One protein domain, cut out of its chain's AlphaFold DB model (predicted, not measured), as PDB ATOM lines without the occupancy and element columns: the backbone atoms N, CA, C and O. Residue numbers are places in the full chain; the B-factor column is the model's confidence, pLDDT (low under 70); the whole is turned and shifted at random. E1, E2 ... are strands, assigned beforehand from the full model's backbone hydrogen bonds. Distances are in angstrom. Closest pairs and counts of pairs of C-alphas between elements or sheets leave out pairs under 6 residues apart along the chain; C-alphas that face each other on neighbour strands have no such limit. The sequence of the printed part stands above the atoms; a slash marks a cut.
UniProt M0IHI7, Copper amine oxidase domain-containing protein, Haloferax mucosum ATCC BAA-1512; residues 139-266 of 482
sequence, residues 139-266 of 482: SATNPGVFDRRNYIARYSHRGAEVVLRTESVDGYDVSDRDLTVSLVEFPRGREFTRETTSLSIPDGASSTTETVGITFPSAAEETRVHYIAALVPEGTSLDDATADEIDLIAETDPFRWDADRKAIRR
ATOM      1  N   SER A 139      28.107  40.036 -41.432       96.50
ATOM      2  CA  SER A 139      28.716  39.650 -42.710       96.50
ATOM      3  C   SER A 139      28.671  40.815 -43.688       96.50
ATOM      4  O   SER A 139      27.655  41.513 -43.756       96.50
ATOM      5  N   ALA A 140      29.731  40.977 -44.472       96.38
ATOM      6  CA  ALA A 140      29.833  41.982 -45.517       96.38
ATOM      7  C   ALA A 140      28.717  41.854 -46.554       96.38
ATOM      8  O   ALA A 140      28.413  40.759 -47.039       96.38
ATOM      9  N   THR A 141      28.140  42.984 -46.952       95.25
ATOM     10  CA  THR A 141      27.317  43.040 -48.160       95.25
ATOM     11  C   THR A 141      28.233  43.050 -49.387       95.25
ATOM     12  O   THR A 141      28.917  44.037 -49.642       95.25
ATOM     13  N   ASN A 142      28.258  41.952 -50.149       92.25
ATOM     14  CA  ASN A 142      29.094  41.804 -51.344       92.25
ATOM     15  C   ASN A 142      28.259  41.361 -52.563       92.25
ATOM     16  O   ASN A 142      28.102  40.160 -52.784       92.25
ATOM     17  N   PRO A 143      27.737  42.291 -53.378       88.50
ATOM     18  CA  PRO A 143      27.005  41.962 -54.604       88.50
ATOM     19  C   PRO A 143      27.929  41.623 -55.798       88.50
ATOM     20  O   PRO A 143      27.531  41.804 -56.944       88.50
ATOM     21  N   GLY A 144      29.157  41.151 -55.543       88.75
ATOM     22  CA  GLY A 144      30.183  40.850 -56.556       88.75
ATOM     23  C   GLY A 144      31.301  41.895 -56.662       88.75
ATOM     24  O   GLY A 144      32.227  41.731 -57.450       88.75
ATOM     25  N   VAL A 145      31.259  42.955 -55.845       88.00
ATOM     26  CA  VAL A 145      32.265  44.036 -55.839       88.00
ATOM     27  C   VAL A 145      33.644  43.536 -55.380       88.00
ATOM     28  O   VAL A 145      34.670  44.002 -55.875       88.00
ATOM     29  N   PHE A 146      33.697  42.551 -54.474       89.62
ATOM     30  CA  PHE A 146      34.953  42.096 -53.856       89.62
ATOM     31  C   PHE A 146      35.537  40.793 -54.430       89.62
ATOM     32  O   PHE A 146      36.448  40.199 -53.842       89.62
ATOM     33  N   ASP A 147      35.056  40.322 -55.583       86.38
ATOM     34  CA  ASP A 147      35.494  39.042 -56.168       86.38
ATOM     35  C   ASP A 147      37.012  38.976 -56.391       86.38
ATOM     36  O   ASP A 147      37.633  37.932 -56.189       86.38
ATOM     37  N   ARG A 148      37.627  40.114 -56.730       82.31
ATOM     38  CA  ARG A 148      39.075  40.245 -56.957       82.31
ATOM     39  C   ARG A 148      39.744  41.302 -56.077       82.31
ATOM     40  O   ARG A 148      40.834  41.767 -56.405       82.31
ATOM     41  N   ARG A 149      39.096  41.690 -54.977       86.62
ATOM     42  CA  ARG A 149      39.563  42.757 -54.083       86.62
ATOM     43  C   ARG A 149      39.696  42.268 -52.652       86.62
ATOM     44  O   ARG A 149      39.121  41.242 -52.275       86.62
ATOM     45  N   ASN A 150      40.465  43.026 -51.885       91.44
ATOM     46  CA  ASN A 150      40.544  42.871 -50.443       91.44
ATOM     47  C   ASN A 150      39.257  43.412 -49.815       91.44
ATOM     48  O   ASN A 150      38.707  44.400 -50.297       91.44
ATOM     49  N   TYR A 151      38.760  42.767 -48.762       94.75
ATOM     50  CA  TYR A 151      37.585  43.249 -48.032       94.75
ATOM     51  C   TYR A 151      37.508  42.647 -46.631       94.75
ATOM     52  O   TYR A 151      38.061  41.578 -46.364       94.75
ATOM     53  N   ILE A 152      36.789  43.317 -45.733       97.31
ATOM     54  CA  ILE A 152      36.435  42.766 -44.423       97.31
ATOM     55  C   ILE A 152      35.176  41.921 -44.618       97.31
ATOM     56  O   ILE A 152      34.111  42.472 -44.870       97.31
ATOM     57  N   ALA A 153      35.291  40.596 -44.538       96.81
ATOM     58  CA  ALA A 153      34.212  39.659 -44.852       96.81
ATOM     59  C   ALA A 153      33.221  39.472 -43.702       96.81
ATOM     60  O   ALA A 153      32.012  39.360 -43.932       96.81
ATOM     61  N   ARG A 154      33.725  39.433 -42.467       97.19
ATOM     62  CA  ARG A 154      32.925  39.324 -41.243       97.19
ATOM     63  C   ARG A 154      33.551  40.166 -40.144       97.19
ATOM     64  O   ARG A 154      34.769  40.294 -40.088       97.19
ATOM     65  N   TYR A 155      32.742  40.731 -39.259       97.06
ATOM     66  CA  TYR A 155      33.248  41.524 -38.140       97.06
ATOM     67  C   TYR A 155      32.293  41.528 -36.947       97.06
ATOM     68  O   TYR A 155      31.082  41.358 -37.080       97.06
ATOM     69  N   SER A 156      32.849  41.695 -35.752       95.38
ATOM     70  CA  SER A 156      32.127  41.748 -34.478       95.38
ATOM     71  C   SER A 156      32.838  42.689 -33.500       95.38
ATOM     72  O   SER A 156      33.880  43.259 -33.816       95.38
ATOM     73  N   HIS A 157      32.332  42.806 -32.271       92.25
ATOM     74  CA  HIS A 157      33.063  43.482 -31.191       92.25
ATOM     75  C   HIS A 157      34.370  42.762 -30.794       92.25
ATOM     76  O   HIS A 157      35.192  43.347 -30.107       92.25
ATOM     77  N   ARG A 158      34.571  41.499 -31.201       92.94
ATOM     78  CA  ARG A 158      35.786  40.722 -30.890       92.94
ATOM     79  C   ARG A 158      36.848  40.760 -31.987       92.94
ATOM     80  O   ARG A 158      37.908  40.176 -31.795       92.94
ATOM     81  N   GLY A 159      36.573  41.369 -33.141       93.06
ATOM     82  CA  GLY A 159      37.517  41.376 -34.260       93.06
ATOM     83  C   GLY A 159      36.881  41.345 -35.642       93.06
ATOM     84  O   GLY A 159      35.654  41.404 -35.777       93.06
ATOM     85  N   ALA A 160      37.737  41.225 -36.654       96.56
ATOM     86  CA  ALA A 160      37.387  41.225 -38.069       96.56
ATOM     87  C   ALA A 160      38.129  40.122 -38.843       96.56
ATOM     88  O   ALA A 160      39.284  39.807 -38.558       96.56
ATOM     89  N   GLU A 161      37.446  39.539 -39.823       96.81
ATOM     90  CA  GLU A 161      37.960  38.564 -40.783       96.81
ATOM     91  C   GLU A 161      38.183  39.312 -42.094       96.81
ATOM     92  O   GLU A 161      37.229  39.795 -42.713       96.81
ATOM     93  N   VAL A 162      39.439  39.423 -42.507       96.19
ATOM     94  CA  VAL A 162      39.855  40.163 -43.696       96.19
ATOM     95  C   VAL A 162      40.283  39.173 -44.766       96.19
ATOM     96  O   VAL A 162      41.177  38.356 -44.551       96.19
ATOM     97  N   VAL A 163      39.645  39.246 -45.930       94.88
ATOM     98  CA  VAL A 163      40.030  38.467 -47.106       94.88
ATOM     99  C   VAL A 163      41.024  39.289 -47.911       94.88
ATOM    100  O   VAL A 163      40.713  40.400 -48.343       94.88
ATOM    101  N   LEU A 164      42.204  38.719 -48.130       92.50
ATOM    102  CA  LEU A 164      43.314  39.327 -48.853       92.50
ATOM    103  C   LEU A 164      43.553  38.556 -50.147       92.50
ATOM    104  O   LEU A 164      43.678  37.331 -50.131       92.50
ATOM    105  N   ARG A 165      43.607  39.254 -51.277       88.62
ATOM    106  CA  ARG A 165      43.884  38.692 -52.602       88.62
ATOM    107  C   ARG A 165      45.352  38.910 -52.931       88.62
ATOM    108  O   ARG A 165      45.822  40.043 -52.908       88.62
ATOM    109  N   THR A 166      46.050  37.834 -53.277       81.44
ATOM    110  CA  THR A 166      47.464  37.899 -53.688       81.44
ATOM    111  C   THR A 166      47.625  38.502 -55.082       81.44
ATOM    112  O   THR A 166      48.638  39.117 -55.380       81.44
ATOM    113  N   GLU A 167      46.585  38.396 -55.911       72.50
ATOM    114  CA  GLU A 167      46.467  39.058 -57.211       72.50
ATOM    115  C   GLU A 167      45.254  40.004 -57.212       72.50
ATOM    116  O   GLU A 167      44.284  39.819 -57.962       72.50
ATOM    117  N   SER A 168      45.264  40.994 -56.312       66.44
ATOM    118  CA  SER A 168      44.197  41.999 -56.265       66.44
ATOM    119  C   SER A 168      44.177  42.843 -57.548       66.44
ATOM    120  O   SER A 168      45.225  43.201 -58.087       66.44
ATOM    121  N   VAL A 169      42.981  43.195 -58.043       57.03
ATOM    122  CA  VAL A 169      42.857  44.199 -59.130       57.03
ATOM    123  C   VAL A 169      43.355  45.578 -58.693       57.03
ATOM    124  O   VAL A 169      43.692  46.411 -59.522       57.03
ATOM    125  N   ASP A 170      43.437  45.783 -57.383       62.00
ATOM    126  CA  ASP A 170      44.022  46.951 -56.746       62.00
ATOM    127  C   ASP A 170      45.541  46.831 -56.581       62.00
ATOM    128  O   ASP A 170      46.112  47.597 -55.831       62.00
ATOM    129  N   GLY A 171      46.231  45.874 -57.214       64.25
ATOM    130  CA  GLY A 171      47.702  45.793 -57.247       64.25
ATOM    131  C   GLY A 171      48.431  45.825 -55.890       64.25
ATOM    132  O   GLY A 171      49.630  46.124 -55.853       64.25
ATOM    133  N   TYR A 172      47.731  45.554 -54.785       69.19
ATOM    134  CA  TYR A 172      48.324  45.457 -53.457       69.19
ATOM    135  C   TYR A 172      49.202  44.217 -53.400       69.19
ATOM    136  O   TYR A 172      48.727  43.104 -53.632       69.19
ATOM    137  N   ASP A 173      50.476  44.428 -53.088       74.31
ATOM    138  CA  ASP A 173      51.383  43.337 -52.772       74.31
ATOM    139  C   ASP A 173      51.249  43.042 -51.283       74.31
ATOM    140  O   ASP A 173      51.505  43.911 -50.455       74.31
ATOM    141  N   VAL A 174      50.789  41.837 -50.972       82.56
ATOM    142  CA  VAL A 174      50.552  41.353 -49.608       82.56
ATOM    143  C   VAL A 174      51.715  40.509 -49.081       82.56
ATOM    144  O   VAL A 174      51.679  40.114 -47.922       82.56
ATOM    145  N   SER A 175      52.717  40.189 -49.908       79.69
ATOM    146  CA  SER A 175      53.750  39.203 -49.556       79.69
ATOM    147  C   SER A 175      54.728  39.673 -48.475       79.69
ATOM    148  O   SER A 175      55.123  38.854 -47.653       79.69
ATOM    149  N   ASP A 176      55.002  40.981 -48.406       84.94
ATOM    150  CA  ASP A 176      55.913  41.610 -47.433       84.94
ATOM    151  C   ASP A 176      55.188  42.678 -46.583       84.94
ATOM    152  O   ASP A 176      55.691  43.785 -46.345       84.94
ATOM    153  N   ARG A 177      53.940  42.395 -46.195       89.75
ATOM    154  CA  ARG A 177      53.085  43.337 -45.461       89.75
ATOM    155  C   ARG A 177      52.533  42.736 -44.179       89.75
ATOM    156  O   ARG A 177      52.189  41.558 -44.134       89.75
ATOM    157  N   ASP A 178      52.329  43.595 -43.188       92.38
ATOM    158  CA  ASP A 178      51.470  43.308 -42.045       92.38
ATOM    159  C   ASP A 178      50.069  43.893 -42.282       92.38
ATOM    160  O   ASP A 178      49.907  44.971 -42.864       92.38
ATOM    161  N   LEU A 179      49.039  43.189 -41.811       93.69
ATOM    162  CA  LEU A 179      47.659  43.669 -41.811       93.69
ATOM    163  C   LEU A 179      47.357  44.367 -40.497       93.69
ATOM    164  O   LEU A 179      47.474  43.785 -39.422       93.69
ATOM    165  N   THR A 180      46.860  45.588 -40.611       94.19
ATOM    166  CA  THR A 180      46.344  46.368 -39.498       94.19
ATOM    167  C   THR A 180      44.832  46.510 -39.611       94.19
ATOM    168  O   THR A 180      44.318  46.813 -40.688       94.19
ATOM    169  N   VAL A 181      44.116  46.312 -38.501       95.88
ATOM    170  CA  VAL A 181      42.681  46.601 -38.381       95.88
ATOM    171  C   VAL A 181      42.461  47.597 -37.248       95.88
ATOM    172  O   VAL A 181      42.785  47.330 -36.091       95.88
ATOM    173  N   SER A 182      41.864  48.732 -37.593       95.56
ATOM    174  CA  SER A 182      41.563  49.834 -36.683       95.56
ATOM    175  C   SER A 182      40.064  49.978 -36.465       95.56
ATOM    176  O   SER A 182      39.290  49.933 -37.422       95.56
ATOM    177  N   LEU A 183      39.647  50.203 -35.218       97.12
ATOM    178  CA  LEU A 183      38.293  50.645 -34.886       97.12
ATOM    179  C   LEU A 183      38.273  52.172 -34.824       97.12
ATOM    180  O   LEU A 183      38.908  52.768 -33.952       97.12
ATOM    181  N   VAL A 184      37.520  52.803 -35.718       96.62
ATOM    182  CA  VAL A 184      37.534  54.260 -35.905       96.62
ATOM    183  C   VAL A 184      36.127  54.828 -35.748       96.62
ATOM    184  O   VAL A 184      35.134  54.185 -36.095       96.62
ATOM    185  N   GLU A 185      36.019  56.033 -35.192       97.50
ATOM    186  CA  GLU A 185      34.777  56.806 -35.194       97.50
ATOM    187  C   GLU A 185      34.354  57.132 -36.631       97.50
ATOM    188  O   GLU A 185      35.098  57.746 -37.391       97.50
ATOM    189  N   PHE A 186      33.140  56.746 -37.013       97.12
ATOM    190  CA  PHE A 186      32.637  56.997 -38.358       97.12
ATOM    191  C   PHE A 186      32.198  58.470 -38.509       97.12
ATOM    192  O   PHE A 186      31.438  58.952 -37.662       97.12
ATOM    193  N   PRO A 187      32.542  59.169 -39.611       95.19
ATOM    194  CA  PRO A 187      33.149  58.619 -40.823       95.19
ATOM    195  C   PRO A 187      34.659  58.387 -40.771       95.19
ATOM    196  O   PRO A 187      35.085  57.331 -41.199       95.19
ATOM    197  N   ARG A 188      35.463  59.337 -40.292       89.12
ATOM    198  CA  ARG A 188      36.934  59.231 -40.204       89.12
ATOM    199  C   ARG A 188      37.437  60.085 -39.037       89.12
ATOM    200  O   ARG A 188      38.163  61.055 -39.220       89.12
ATOM    201  N   GLY A 189      36.882  59.826 -37.859       90.44
ATOM    202  CA  GLY A 189      37.180  60.539 -36.621       90.44
ATOM    203  C   GLY A 189      38.348  59.909 -35.867       90.44
ATOM    204  O   GLY A 189      39.309  59.425 -36.460       90.44
ATOM    205  N   ARG A 190      38.265  59.906 -34.535       91.88
ATOM    206  CA  ARG A 190      39.296  59.304 -33.679       91.88
ATOM    207  C   ARG A 190      39.410  57.793 -33.895       91.88
ATOM    208  O   ARG A 190      38.399  57.097 -33.994       91.88
ATOM    209  N   GLU A 191      40.636  57.282 -33.874       92.38
ATOM    210  CA  GLU A 191      40.889  55.855 -33.695       92.38
ATOM    211  C   GLU A 191      40.746  55.492 -32.211       92.38
ATOM    212  O   GLU A 191      41.210  56.211 -31.325       92.38
ATOM    213  N   PHE A 192      40.067  54.385 -31.934       94.19
ATOM    214  CA  PHE A 192      39.873  53.883 -30.580       94.19
ATOM    215  C   PHE A 192      40.865  52.792 -30.196       94.19
ATOM    216  O   PHE A 192      41.294  52.724 -29.047       94.19
ATOM    217  N   THR A 193      41.143  51.893 -31.135       94.00
ATOM    218  CA  THR A 193      42.076  50.785 -30.962       94.00
ATOM    219  C   THR A 193      42.519  50.285 -32.327       94.00
ATOM    220  O   THR A 193      41.784  50.412 -33.311       94.00
ATOM    221  N   ARG A 194      43.697  49.675 -32.351       93.19
ATOM    222  CA  ARG A 194      44.340  49.118 -33.531       93.19
ATOM    223  C   ARG A 194      45.021  47.822 -33.154       93.19
ATOM    224  O   ARG A 194      45.643  47.748 -32.100       93.19
ATOM    225  N   GLU A 195      44.935  46.843 -34.037       94.38
ATOM    226  CA  GLU A 195      45.672  45.594 -33.905       94.38
ATOM    227  C   GLU A 195      46.340  45.260 -35.235       94.38
ATOM    228  O   GLU A 195      45.753  45.456 -36.304       94.38
ATOM    229  N   THR A 196      47.569  44.757 -35.158       92.50
ATOM    230  CA  THR A 196      48.393  44.411 -36.318       92.50
ATOM    231  C   THR A 196      48.776  42.939 -36.244       92.50
ATOM    232  O   THR A 196      49.156  42.436 -35.186       92.50
ATOM    233  N   THR A 197      48.674  42.239 -37.369       92.62
ATOM    234  CA  THR A 197      49.095  40.845 -37.509       92.62
ATOM    235  C   THR A 197      49.911  40.668 -38.775       92.62
ATOM    236  O   THR A 197      49.564  41.200 -39.830       92.62
ATOM    237  N   SER A 198      50.955  39.852 -38.687       91.56
ATOM    238  CA  SER A 198      51.655  39.380 -39.873       91.56
ATOM    239  C   SER A 198      50.792  38.409 -40.659       91.56
ATOM    240  O   SER A 198      49.965  37.682 -40.098       91.56
ATOM    241  N   LEU A 199      50.983  38.437 -41.972       90.38
ATOM    242  CA  LEU A 199      50.216  37.652 -42.920       90.38
ATOM    243  C   LEU A 199      50.809  36.255 -43.077       90.38
ATOM    244  O   LEU A 199      52.022  36.085 -43.181       90.38
ATOM    245  N   SER A 200      49.945  35.240 -43.144       85.50
ATOM    246  CA  SER A 200      50.354  33.897 -43.546       85.50
ATOM    247  C   SER A 200      49.694  33.558 -44.873       85.50
ATOM    248  O   SER A 200      48.517  33.204 -44.946       85.50
ATOM    249  N   ILE A 201      50.467  33.690 -45.950       84.94
ATOM    250  CA  ILE A 201      50.002  33.411 -47.308       84.94
ATOM    251  C   ILE A 201      50.534  32.039 -47.722       84.94
ATOM    252  O   ILE A 201      51.745  31.884 -47.883       84.94
ATOM    253  N   PRO A 202      49.667  31.025 -47.897       85.06
ATOM    254  CA  PRO A 202      50.112  29.729 -48.388       85.06
ATOM    255  C   PRO A 202      50.689  29.836 -49.805       85.06
ATOM    256  O   PRO A 202      50.145  30.553 -50.649       85.06
ATOM    257  N   ASP A 203      51.743  29.068 -50.085       83.00
ATOM    258  CA  ASP A 203      52.383  29.036 -51.404       83.00
ATOM    259  C   ASP A 203      51.362  28.784 -52.525       83.00
ATOM    260  O   ASP A 203      50.634  27.788 -52.531       83.00
ATOM    261  N   GLY A 204      51.322  29.693 -53.503       82.12
ATOM    262  CA  GLY A 204      50.430  29.600 -54.661       82.12
ATOM    263  C   GLY A 204      48.950  29.878 -54.371       82.12
ATOM    264  O   GLY A 204      48.119  29.676 -55.260       82.12
ATOM    265  N   ALA A 205      48.589  30.332 -53.166       85.06
ATOM    266  CA  ALA A 205      47.225  30.753 -52.871       85.06
ATOM    267  C   ALA A 205      46.877  32.054 -53.613       85.06
ATOM    268  O   ALA A 205      47.630  33.025 -53.582       85.06
ATOM    269  N   SER A 206      45.698  32.097 -54.240       86.25
ATOM    270  CA  SER A 206      45.147  33.319 -54.856       86.25
ATOM    271  C   SER A 206      44.526  34.280 -53.829       86.25
ATOM    272  O   SER A 206      44.229  35.440 -54.130       86.25
ATOM    273  N   SER A 207      44.306  33.802 -52.603       90.31
ATOM    274  CA  SER A 207      43.832  34.597 -51.476       90.31
ATOM    275  C   SER A 207      44.132  33.924 -50.142       90.31
ATOM    276  O   SER A 207      44.143  32.696 -50.069       90.31
ATOM    277  N   THR A 208      44.261  34.722 -49.088       92.06
ATOM    278  CA  THR A 208      44.257  34.269 -47.692       92.06
ATOM    279  C   THR A 208      43.147  34.976 -46.907       92.06
ATOM    280  O   THR A 208      42.554  35.950 -47.379       92.06
ATOM    281  N   THR A 209      42.804  34.460 -45.732       93.69
ATOM    282  CA  THR A 209      41.864  35.098 -44.804       93.69
ATOM    283  C   THR A 209      42.524  35.205 -43.448       93.69
ATOM    284  O   THR A 209      42.896  34.192 -42.862       93.69
ATOM    285  N   GLU A 210      42.624  36.428 -42.946       93.94
ATOM    286  CA  GLU A 210      43.221  36.712 -41.651       93.94
ATOM    287  C   GLU A 210      42.159  37.164 -40.661       93.94
ATOM    288  O   GLU A 210      41.293  37.979 -40.971       93.94
ATOM    289  N   THR A 211      42.227  36.618 -39.451       94.56
ATOM    290  CA  THR A 211      41.356  37.023 -38.345       94.56
ATOM    291  C   THR A 211      42.148  37.883 -37.383       94.56
ATOM    292  O   THR A 211      43.063  37.390 -36.719       94.56
ATOM    293  N   VAL A 212      41.762  39.151 -37.277       94.69
ATOM    294  CA  VAL A 212      42.355  40.111 -36.346       94.69
ATOM    295  C   VAL A 212      41.419  40.262 -35.156       94.69
ATOM    296  O   VAL A 212      40.296  40.746 -35.296       94.69
ATOM    297  N   GLY A 213      41.862  39.795 -33.989       93.81
ATOM    298  CA  GLY A 213      41.128  39.968 -32.739       93.81
ATOM    299  C   GLY A 213      41.220  41.414 -32.267       93.81
ATOM    300  O   GLY A 213      42.298  41.983 -32.311       93.81
ATOM    301  N   ILE A 214      40.110  41.993 -31.815       90.69
ATOM    302  CA  ILE A 214      40.026  43.370 -31.315       90.69
ATOM    303  C   ILE A 214      39.402  43.342 -29.923       90.69
ATOM    304  O   ILE A 214      38.369  42.702 -29.706       90.69
ATOM    305  N   THR A 215      39.992  44.082 -28.986       90.56
ATOM    306  CA  THR A 215      39.346  44.370 -27.701       90.56
ATOM    307  C   THR A 215      38.472  45.610 -27.856       90.56
ATOM    308  O   THR A 215      38.994  46.716 -27.963       90.56
ATOM    309  N   PHE A 216      37.144  45.443 -27.874       91.44
ATOM    310  CA  PHE A 216      36.228  46.577 -28.025       91.44
ATOM    311  C   PHE A 216      36.358  47.555 -26.844       91.44
ATOM    312  O   PHE A 216      36.094  47.170 -25.701       91.44
ATOM    313  N   PRO A 217      36.753  48.814 -27.078       92.75
ATOM    314  CA  PRO A 217      36.953  49.772 -26.006       92.75
ATOM    315  C   PRO A 217      35.617  50.357 -25.547       92.75
ATOM    316  O   PRO A 217      34.795  50.772 -26.363       92.75
ATOM    317  N   SER A 218      35.428  50.493 -24.231       92.25
ATOM    318  CA  SER A 218      34.197  51.055 -23.650       92.25
ATOM    319  C   SER A 218      33.889  52.473 -24.144       92.25
ATOM    320  O   SER A 218      32.731  52.852 -24.295       92.25
ATOM    321  N   ALA A 219      34.921  53.257 -24.476       92.94
ATOM    322  CA  ALA A 219      34.771  54.594 -25.051       92.94
ATOM    323  C   ALA A 219      34.062  54.609 -26.422       92.94
ATOM    324  O   ALA A 219      33.569  55.666 -26.826       92.94
ATOM    325  N   ALA A 220      34.029  53.475 -27.133       93.25
ATOM    326  CA  ALA A 220      33.374  53.322 -28.429       93.25
ATOM    327  C   ALA A 220      31.909  52.865 -28.323       93.25
ATOM    328  O   ALA A 220      31.189  52.959 -29.313       93.25
ATOM    329  N   GLU A 221      31.441  52.407 -27.155       91.94
ATOM    330  CA  GLU A 221      30.102  51.808 -27.000       91.94
ATOM    331  C   GLU A 221      28.964  52.765 -27.390       91.94
ATOM    332  O   GLU A 221      27.989  52.354 -28.013       91.94
ATOM    333  N   GLU A 222      29.128  54.060 -27.117       91.69
ATOM    334  CA  GLU A 222      28.126  55.092 -27.428       91.69
ATOM    335  C   GLU A 222      28.353  55.785 -28.785       91.69
ATOM    336  O   GLU A 222      27.600  56.681 -29.191       91.69
ATOM    337  N   THR A 223      29.396  55.383 -29.513       95.38
ATOM    338  CA  THR A 223      29.842  56.046 -30.742       95.38
ATOM    339  C   THR A 223      29.487  55.205 -31.965       95.38
ATOM    340  O   THR A 223      29.510  53.977 -31.931       95.38
ATOM    341  N   ARG A 224      29.147  55.864 -33.080       97.69
ATOM    342  CA  ARG A 224      29.070  55.185 -34.379       97.69
ATOM    343  C   ARG A 224      30.485  54.955 -34.882       97.69
ATOM    344  O   ARG A 224      31.236  55.911 -35.036       97.69
ATOM    345  N   VAL A 225      30.823  53.708 -35.161       98.12
ATOM    346  CA  VAL A 225      32.177  53.294 -35.527       98.12
ATOM    347  C   VAL A 225      32.161  52.449 -36.791       98.12
ATOM    348  O   VAL A 225      31.111  51.968 -37.211       98.12
ATOM    349  N   HIS A 226      33.321  52.266 -37.399       98.31
ATOM    350  CA  HIS A 226      33.563  51.281 -38.450       98.31
ATOM    351  C   HIS A 226      34.953  50.666 -38.264       98.31
ATOM    352  O   HIS A 226      35.784  51.211 -37.530       98.31
ATOM    353  N   TYR A 227      35.196  49.528 -38.909       97.94
ATOM    354  CA  TYR A 227      36.546  48.998 -39.028       97.94
ATOM    355  C   TYR A 227      37.194  49.496 -40.311       97.94
ATOM    356  O   TYR A 227      36.554  49.525 -41.363       97.94
ATOM    357  N   ILE A 228      38.477  49.820 -40.211       96.19
ATOM    358  CA  ILE A 228      39.357  50.145 -41.328       96.19
ATOM    359  C   ILE A 228      40.475  49.107 -41.345       96.19
ATOM    360  O   ILE A 228      41.126  48.895 -40.326       96.19
ATOM    361  N   ALA A 229      40.695  48.459 -42.487       94.75
ATOM    362  CA  ALA A 229      41.810  47.547 -42.699       94.75
ATOM    363  C   ALA A 229      42.839  48.185 -43.634       94.75
ATOM    364  O   ALA A 229      42.484  48.681 -44.708       94.75
ATOM    365  N   ALA A 230      44.109  48.126 -43.249       92.06
ATOM    366  CA  ALA A 230      45.231  48.632 -44.029       92.06
ATOM    367  C   ALA A 230      46.398  47.637 -44.039       92.06
ATOM    368  O   ALA A 230      46.558  46.852 -43.106       92.06
ATOM    369  N   LEU A 231      47.217  47.684 -45.085       90.62
ATOM    370  CA  LEU A 231      48.499  46.991 -45.157       90.62
ATOM    371  C   LEU A 231      49.625  47.991 -44.916       90.62
ATOM    372  O   LEU A 231      49.618  49.092 -45.468       90.62
ATOM    373  N   VAL A 232      50.597  47.583 -44.114       88.12
ATOM    374  CA  VAL A 232      51.822  48.337 -43.822       88.12
ATOM    375  C   VAL A 232      53.033  47.460 -44.125       88.12
ATOM    376  O   VAL A 232      52.880  46.238 -44.167       88.12
ATOM    377  N   PRO A 233      54.226  48.025 -44.399       89.12
ATOM    378  CA  PRO A 233      55.429  47.212 -44.554       89.12
ATOM    379  C   PRO A 233      55.632  46.298 -43.339       89.12
ATOM    380  O   PRO A 233      55.402  46.727 -42.207       89.12
ATOM    381  N   GLU A 234      56.056  45.057 -43.571       89.44
ATOM    382  CA  GLU A 234      56.308  44.101 -42.487       89.44
ATOM    383  C   GLU A 234      57.243  44.696 -41.418       89.44
ATOM    384  O   GLU A 234      58.267  45.321 -41.722       89.44
ATOM    385  N   GLY A 235      56.874  44.529 -40.147       84.88
ATOM    386  CA  GLY A 235      57.643  45.026 -39.008       84.88
ATOM    387  C   GLY A 235      57.587  46.545 -38.811       84.88
ATOM    388  O   GLY A 235      58.275  47.058 -37.926       84.88
ATOM    389  N   THR A 236      56.780  47.259 -39.599       85.50
ATOM    390  CA  THR A 236      56.559  48.705 -39.469       85.50
ATOM    391  C   THR A 236      55.198  48.958 -38.836       85.50
ATOM    392  O   THR A 236      54.188  48.398 -39.260       85.50
ATOM    393  N   SER A 237      55.148  49.809 -37.810       80.06
ATOM    394  CA  SER A 237      53.867  50.227 -37.248       80.06
ATOM    395  C   SER A 237      53.193  51.253 -38.164       80.06
ATOM    396  O   SER A 237      53.858  52.008 -38.868       80.06
ATOM    397  N   LEU A 238      51.863  51.327 -38.128       75.94
ATOM    398  CA  LEU A 238      51.114  52.334 -38.887       75.94
ATOM    399  C   LEU A 238      51.446  53.779 -38.449       75.94
ATOM    400  O   LEU A 238      51.231  54.700 -39.228       75.94
ATOM    401  N   ASP A 239      51.986  53.973 -37.238       78.50
ATOM    402  CA  ASP A 239      52.434  55.284 -36.741       78.50
ATOM    403  C   ASP A 239      53.813  55.687 -37.287       78.50
ATOM    404  O   ASP A 239      54.115  56.877 -37.372       78.50
ATOM    405  N   ASP A 240      54.639  54.702 -37.652       81.06
ATOM    406  CA  ASP A 240      55.982  54.909 -38.205       81.06
ATOM    407  C   ASP A 240      55.992  54.917 -39.742       81.06
ATOM    408  O   ASP A 240      56.926  55.439 -40.352       81.06
ATOM    409  N   ALA A 241      54.973  54.327 -40.373       76.19
ATOM    410  CA  ALA A 241      54.840  54.268 -41.821       76.19
ATOM    411  C   ALA A 241      54.494  55.643 -42.413       76.19
ATOM    412  O   ALA A 241      53.648  56.382 -41.903       76.19
ATOM    413  N   THR A 242      55.112  55.971 -43.544       75.94
ATOM    414  CA  THR A 242      54.721  57.144 -44.333       75.94
ATOM    415  C   THR A 242      53.394  56.896 -45.052       75.94
ATOM    416  O   THR A 242      53.006  55.755 -45.304       75.94
ATOM    417  N   ALA A 243      52.683  57.963 -45.428       71.19
ATOM    418  CA  ALA A 243      51.384  57.844 -46.098       71.19
ATOM    419  C   ALA A 243      51.436  56.995 -47.386       71.19
ATOM    420  O   ALA A 243      50.488  56.262 -47.669       71.19
ATOM    421  N   ASP A 244      52.551  57.045 -48.121       73.62
ATOM    422  CA  ASP A 244      52.765  56.284 -49.360       73.62
ATOM    423  C   ASP A 244      53.075  54.797 -49.116       73.62
ATOM    424  O   ASP A 244      52.933  53.963 -50.012       73.62
ATOM    425  N   GLU A 245      53.498  54.443 -47.901       78.88
ATOM    426  CA  GLU A 245      53.776  53.061 -47.505       78.88
ATOM    427  C   GLU A 245      52.524  52.324 -47.021       78.88
ATOM    428  O   GLU A 245      52.537  51.086 -46.970       78.88
ATOM    429  N   ILE A 246      51.463  53.075 -46.701       82.69
ATOM    430  CA  ILE A 246      50.197  52.581 -46.162       82.69
ATOM    431  C   ILE A 246      49.201  52.332 -47.295       82.69
ATOM    432  O   ILE A 246      48.756  53.234 -48.014       82.69
ATOM    433  N   ASP A 247      48.751  51.087 -47.384       84.12
ATOM    434  CA  ASP A 247      47.712  50.678 -48.311       84.12
ATOM    435  C   ASP A 247      46.389  50.505 -47.561       84.12
ATOM    436  O   ASP A 247      46.161  49.494 -46.907       84.12
ATOM    437  N   LEU A 248      45.492  51.490 -47.641       87.25
ATOM    438  CA  LEU A 248      44.114  51.333 -47.169       87.25
ATOM    439  C   LEU A 248      43.381  50.352 -48.095       87.25
ATOM    440  O   LEU A 248      43.198  50.656 -49.273       87.25
ATOM    441  N   ILE A 249      42.969  49.194 -47.570       90.12
ATOM    442  CA  ILE A 249      42.452  48.090 -48.393       90.12
ATOM    443  C   ILE A 249      40.951  47.848 -48.243       90.12
ATOM    444  O   ILE A 249      40.333  47.351 -49.181       90.12
ATOM    445  N   ALA A 250      40.349  48.161 -47.093       93.00
ATOM    446  CA  ALA A 250      38.930  47.906 -46.864       93.00
ATOM    447  C   ALA A 250      38.368  48.711 -45.689       93.00
ATOM    448  O   ALA A 250      39.076  49.026 -44.737       93.00
ATOM    449  N   GLU A 251      37.062  48.955 -45.728       96.25
ATOM    450  CA  GLU A 251      36.299  49.498 -44.608       96.25
ATOM    451  C   GLU A 251      34.996  48.720 -44.437       96.25
ATOM    452  O   GLU A 251      34.487  48.132 -45.393       96.25
ATOM    453  N   THR A 252      34.430  48.731 -43.231       98.31
ATOM    454  CA  THR A 252      33.057  48.262 -43.015       98.31
ATOM    455  C   THR A 252      32.052  49.393 -43.195       98.31
ATOM    456  O   THR A 252      32.380  50.578 -43.097       98.31
ATOM    457  N   ASP A 253      30.780  49.039 -43.367       98.12
ATOM    458  CA  ASP A 253      29.698  49.966 -43.055       98.12
ATOM    459  C   ASP A 253      29.757  50.369 -41.571       98.12
ATOM    460  O   ASP A 253      30.266  49.612 -40.732       98.12
ATOM    461  N   PRO A 254      29.201  51.538 -41.211       98.19
ATOM    462  CA  PRO A 254      29.116  51.945 -39.822       98.19
ATOM    463  C   PRO A 254      28.216  51.021 -38.999       98.19
ATOM    464  O   PRO A 254      27.142  50.585 -39.435       98.19
ATOM    465  N   PHE A 255      28.623  50.797 -37.758       97.88
ATOM    466  CA  PHE A 255      27.910  50.022 -36.757       97.88
ATOM    467  C   PHE A 255      28.010  50.678 -35.372       97.88
ATOM    468  O   PHE A 255      28.734  51.652 -35.158       97.88
ATOM    469  N   ARG A 256      27.229  50.160 -34.423       96.56
ATOM    470  CA  ARG A 256      27.256  50.540 -33.004       96.56
ATOM    471  C   ARG A 256      27.193  49.307 -32.120       96.56
ATOM    472  O   ARG A 256      26.691  48.263 -32.546       96.56
ATOM    473  N   TRP A 257      27.658  49.457 -30.886       95.50
ATOM    474  CA  TRP A 257      27.376  48.506 -29.820       95.50
ATOM    475  C   TRP A 257      25.890  48.549 -29.439       95.50
ATOM    476  O   TRP A 257      25.259  49.606 -29.405       95.50
ATOM    477  N   ASP A 258      25.324  47.376 -29.182       93.50
ATOM    478  CA  ASP A 258      23.976  47.170 -28.673       93.50
ATOM    479  C   ASP A 258      24.097  46.463 -27.321       93.50
ATOM    480  O   ASP A 258      24.353  45.256 -27.249       93.50
ATOM    481  N   ALA A 259      23.955  47.238 -26.244       89.44
ATOM    482  CA  ALA A 259      24.136  46.754 -24.880       89.44
ATOM    483  C   ALA A 259      23.105  45.683 -24.487       89.44
ATOM    484  O   ALA A 259      23.445  44.750 -23.756       89.44
ATOM    485  N   ASP A 260      21.879  45.778 -25.009       89.62
ATOM    486  CA  ASP A 260      20.801  44.830 -24.715       89.62
ATOM    487  C   ASP A 260      21.102  43.463 -25.335       89.62
ATOM    488  O   ASP A 260      20.951  42.421 -24.693       89.62
ATOM    489  N   ARG A 261      21.576  43.467 -26.587       87.50
ATOM    490  CA  ARG A 261      21.935  42.248 -27.325       87.50
ATOM    491  C   ARG A 261      23.345  41.749 -27.023       87.50
ATOM    492  O   ARG A 261      23.679  40.632 -27.415       87.50
ATOM    493  N   LYS A 262      24.172  42.565 -26.360       88.19
ATOM    494  CA  LYS A 262      25.616  42.340 -26.179       88.19
ATOM    495  C   LYS A 262      26.303  42.000 -27.507       88.19
ATOM    496  O   LYS A 262      27.080  41.049 -27.611       88.19
ATOM    497  N   ALA A 263      25.950  42.750 -28.546       91.25
ATOM    498  CA  ALA A 263      26.383  42.527 -29.918       91.25
ATOM    499  C   ALA A 263      26.561  43.862 -30.645       91.25
ATOM    500  O   ALA A 263      26.147  44.904 -30.150       91.25
ATOM    501  N   ILE A 264      27.158  43.836 -31.836       94.88
ATOM    502  CA  ILE A 264      27.148  45.006 -32.718       94.88
ATOM    503  C   ILE A 264      25.943  44.953 -33.658       94.88
ATOM    504  O   ILE A 264      25.452  43.875 -33.999       94.88
ATOM    505  N   ARG A 265      25.492  46.117 -34.123       95.50
ATOM    506  CA  ARG A 265      24.462  46.246 -35.162       95.50
ATOM    507  C   ARG A 265      24.835  47.334 -36.161       95.50
ATOM    508  O   ARG A 265      25.420  48.343 -35.772       95.50
ATOM    509  N   ARG A 266      24.448  47.165 -37.430       96.38
ATOM    510  CA  ARG A 266      24.607  48.209 -38.459       96.38
ATOM    511  C   ARG A 266      23.902  49.497 -38.024       96.38
ATOM    512  O   ARG A 266      22.818  49.452 -37.436       96.38
TER     513      ARG A 266
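Overview. This is residues 139 to 266 of the 482 residues of the protein "Copper amine oxidase domain-containing protein" of Haloferax mucosum ATCC BAA-1512 (UniProt M0IHI7). Two sheets lie face to face as a sandwich, a larger one of E4, E3, E6 and E7 and a smaller one of E1, E2 and E5, their strands crossed at 49 degrees, with the small hairpin E8 and E9 at one end. The printed part has 128 residues with no named helix and nine named strands, E1 to E9 in order along the chain; the class is all strand, though under half of the residues, 59, are in named elements. The sheets run E4, E3, E6, E7 and E1, E2, E5, and both are antiparallel. The whole is compact, with a radius of gyration of the C-alphas of 14.4 A, and spans 45 by 35 by 22 A.

Along the chain. In the larger sheet, E4 is residues 191 to 198, 20.6 A long; E3 is residues 177 to 185, 24.9 A; E6 is residues 225 to 233, 25.7 A, beginning at C-alpha 225 (32.177, 53.294, -35.527); and E7 is residues 247 to 251. In the smaller sheet, E1 is residues 151 to 156, beginning at C-alpha 151 (37.585, 43.249, -48.032); E2 is residues 159 to 165, 19.6 A; and E5 is residues 207 to 213, 19.7 A. E8 is residues 255 to 258, and E9 is residues 263 to 266, ending at C-alpha 266 (24.607, 48.209, -38.459).

Arrangement. The larger sheet is twisted, and its edge strands are E4 and E7. N 180 and O 230 of E3 and E6 are 2.8 A apart, within hydrogen-bond range, as are N 181 and O 195 of the hairpin E3 and E4, at 2.9 A, and N 231 and O 247 of the hairpin E6 and E7, at 2.8 A. In the smaller sheet, N 153 and O 161 of the hairpin E1 and E2 are 2.8 A apart, and N 162 and O 210 of E2 and E5 are 2.8 A apart. The facing parts of this sandwich, two sheets face to face, are 9.3 A centre to centre, with best planes 4 degrees apart. Between the sheets, the closest C-alphas of E1 and E7 are those of Tyr 151 and Ala 250, 5.0 A apart; those of E4 and E5 are Glu 195 and Val 212, 6.9 A. In the hairpin E8 and E9, N 258 and O 263 are 2.8 A apart. The closest C-alphas of E6 and E8 are those of Val 225 and Phe 255, 5.5 A.

Size, cuts and confidence. The C-alphas farthest apart, of Gly 204 and Asp 260, are 44.8 A apart. The printed part has no cut. The links E2 to E3, E5 to E6 and E6 to E7 are long. The mean pLDDT of the printed part is 89.5; residues 168 to 172 are under 70.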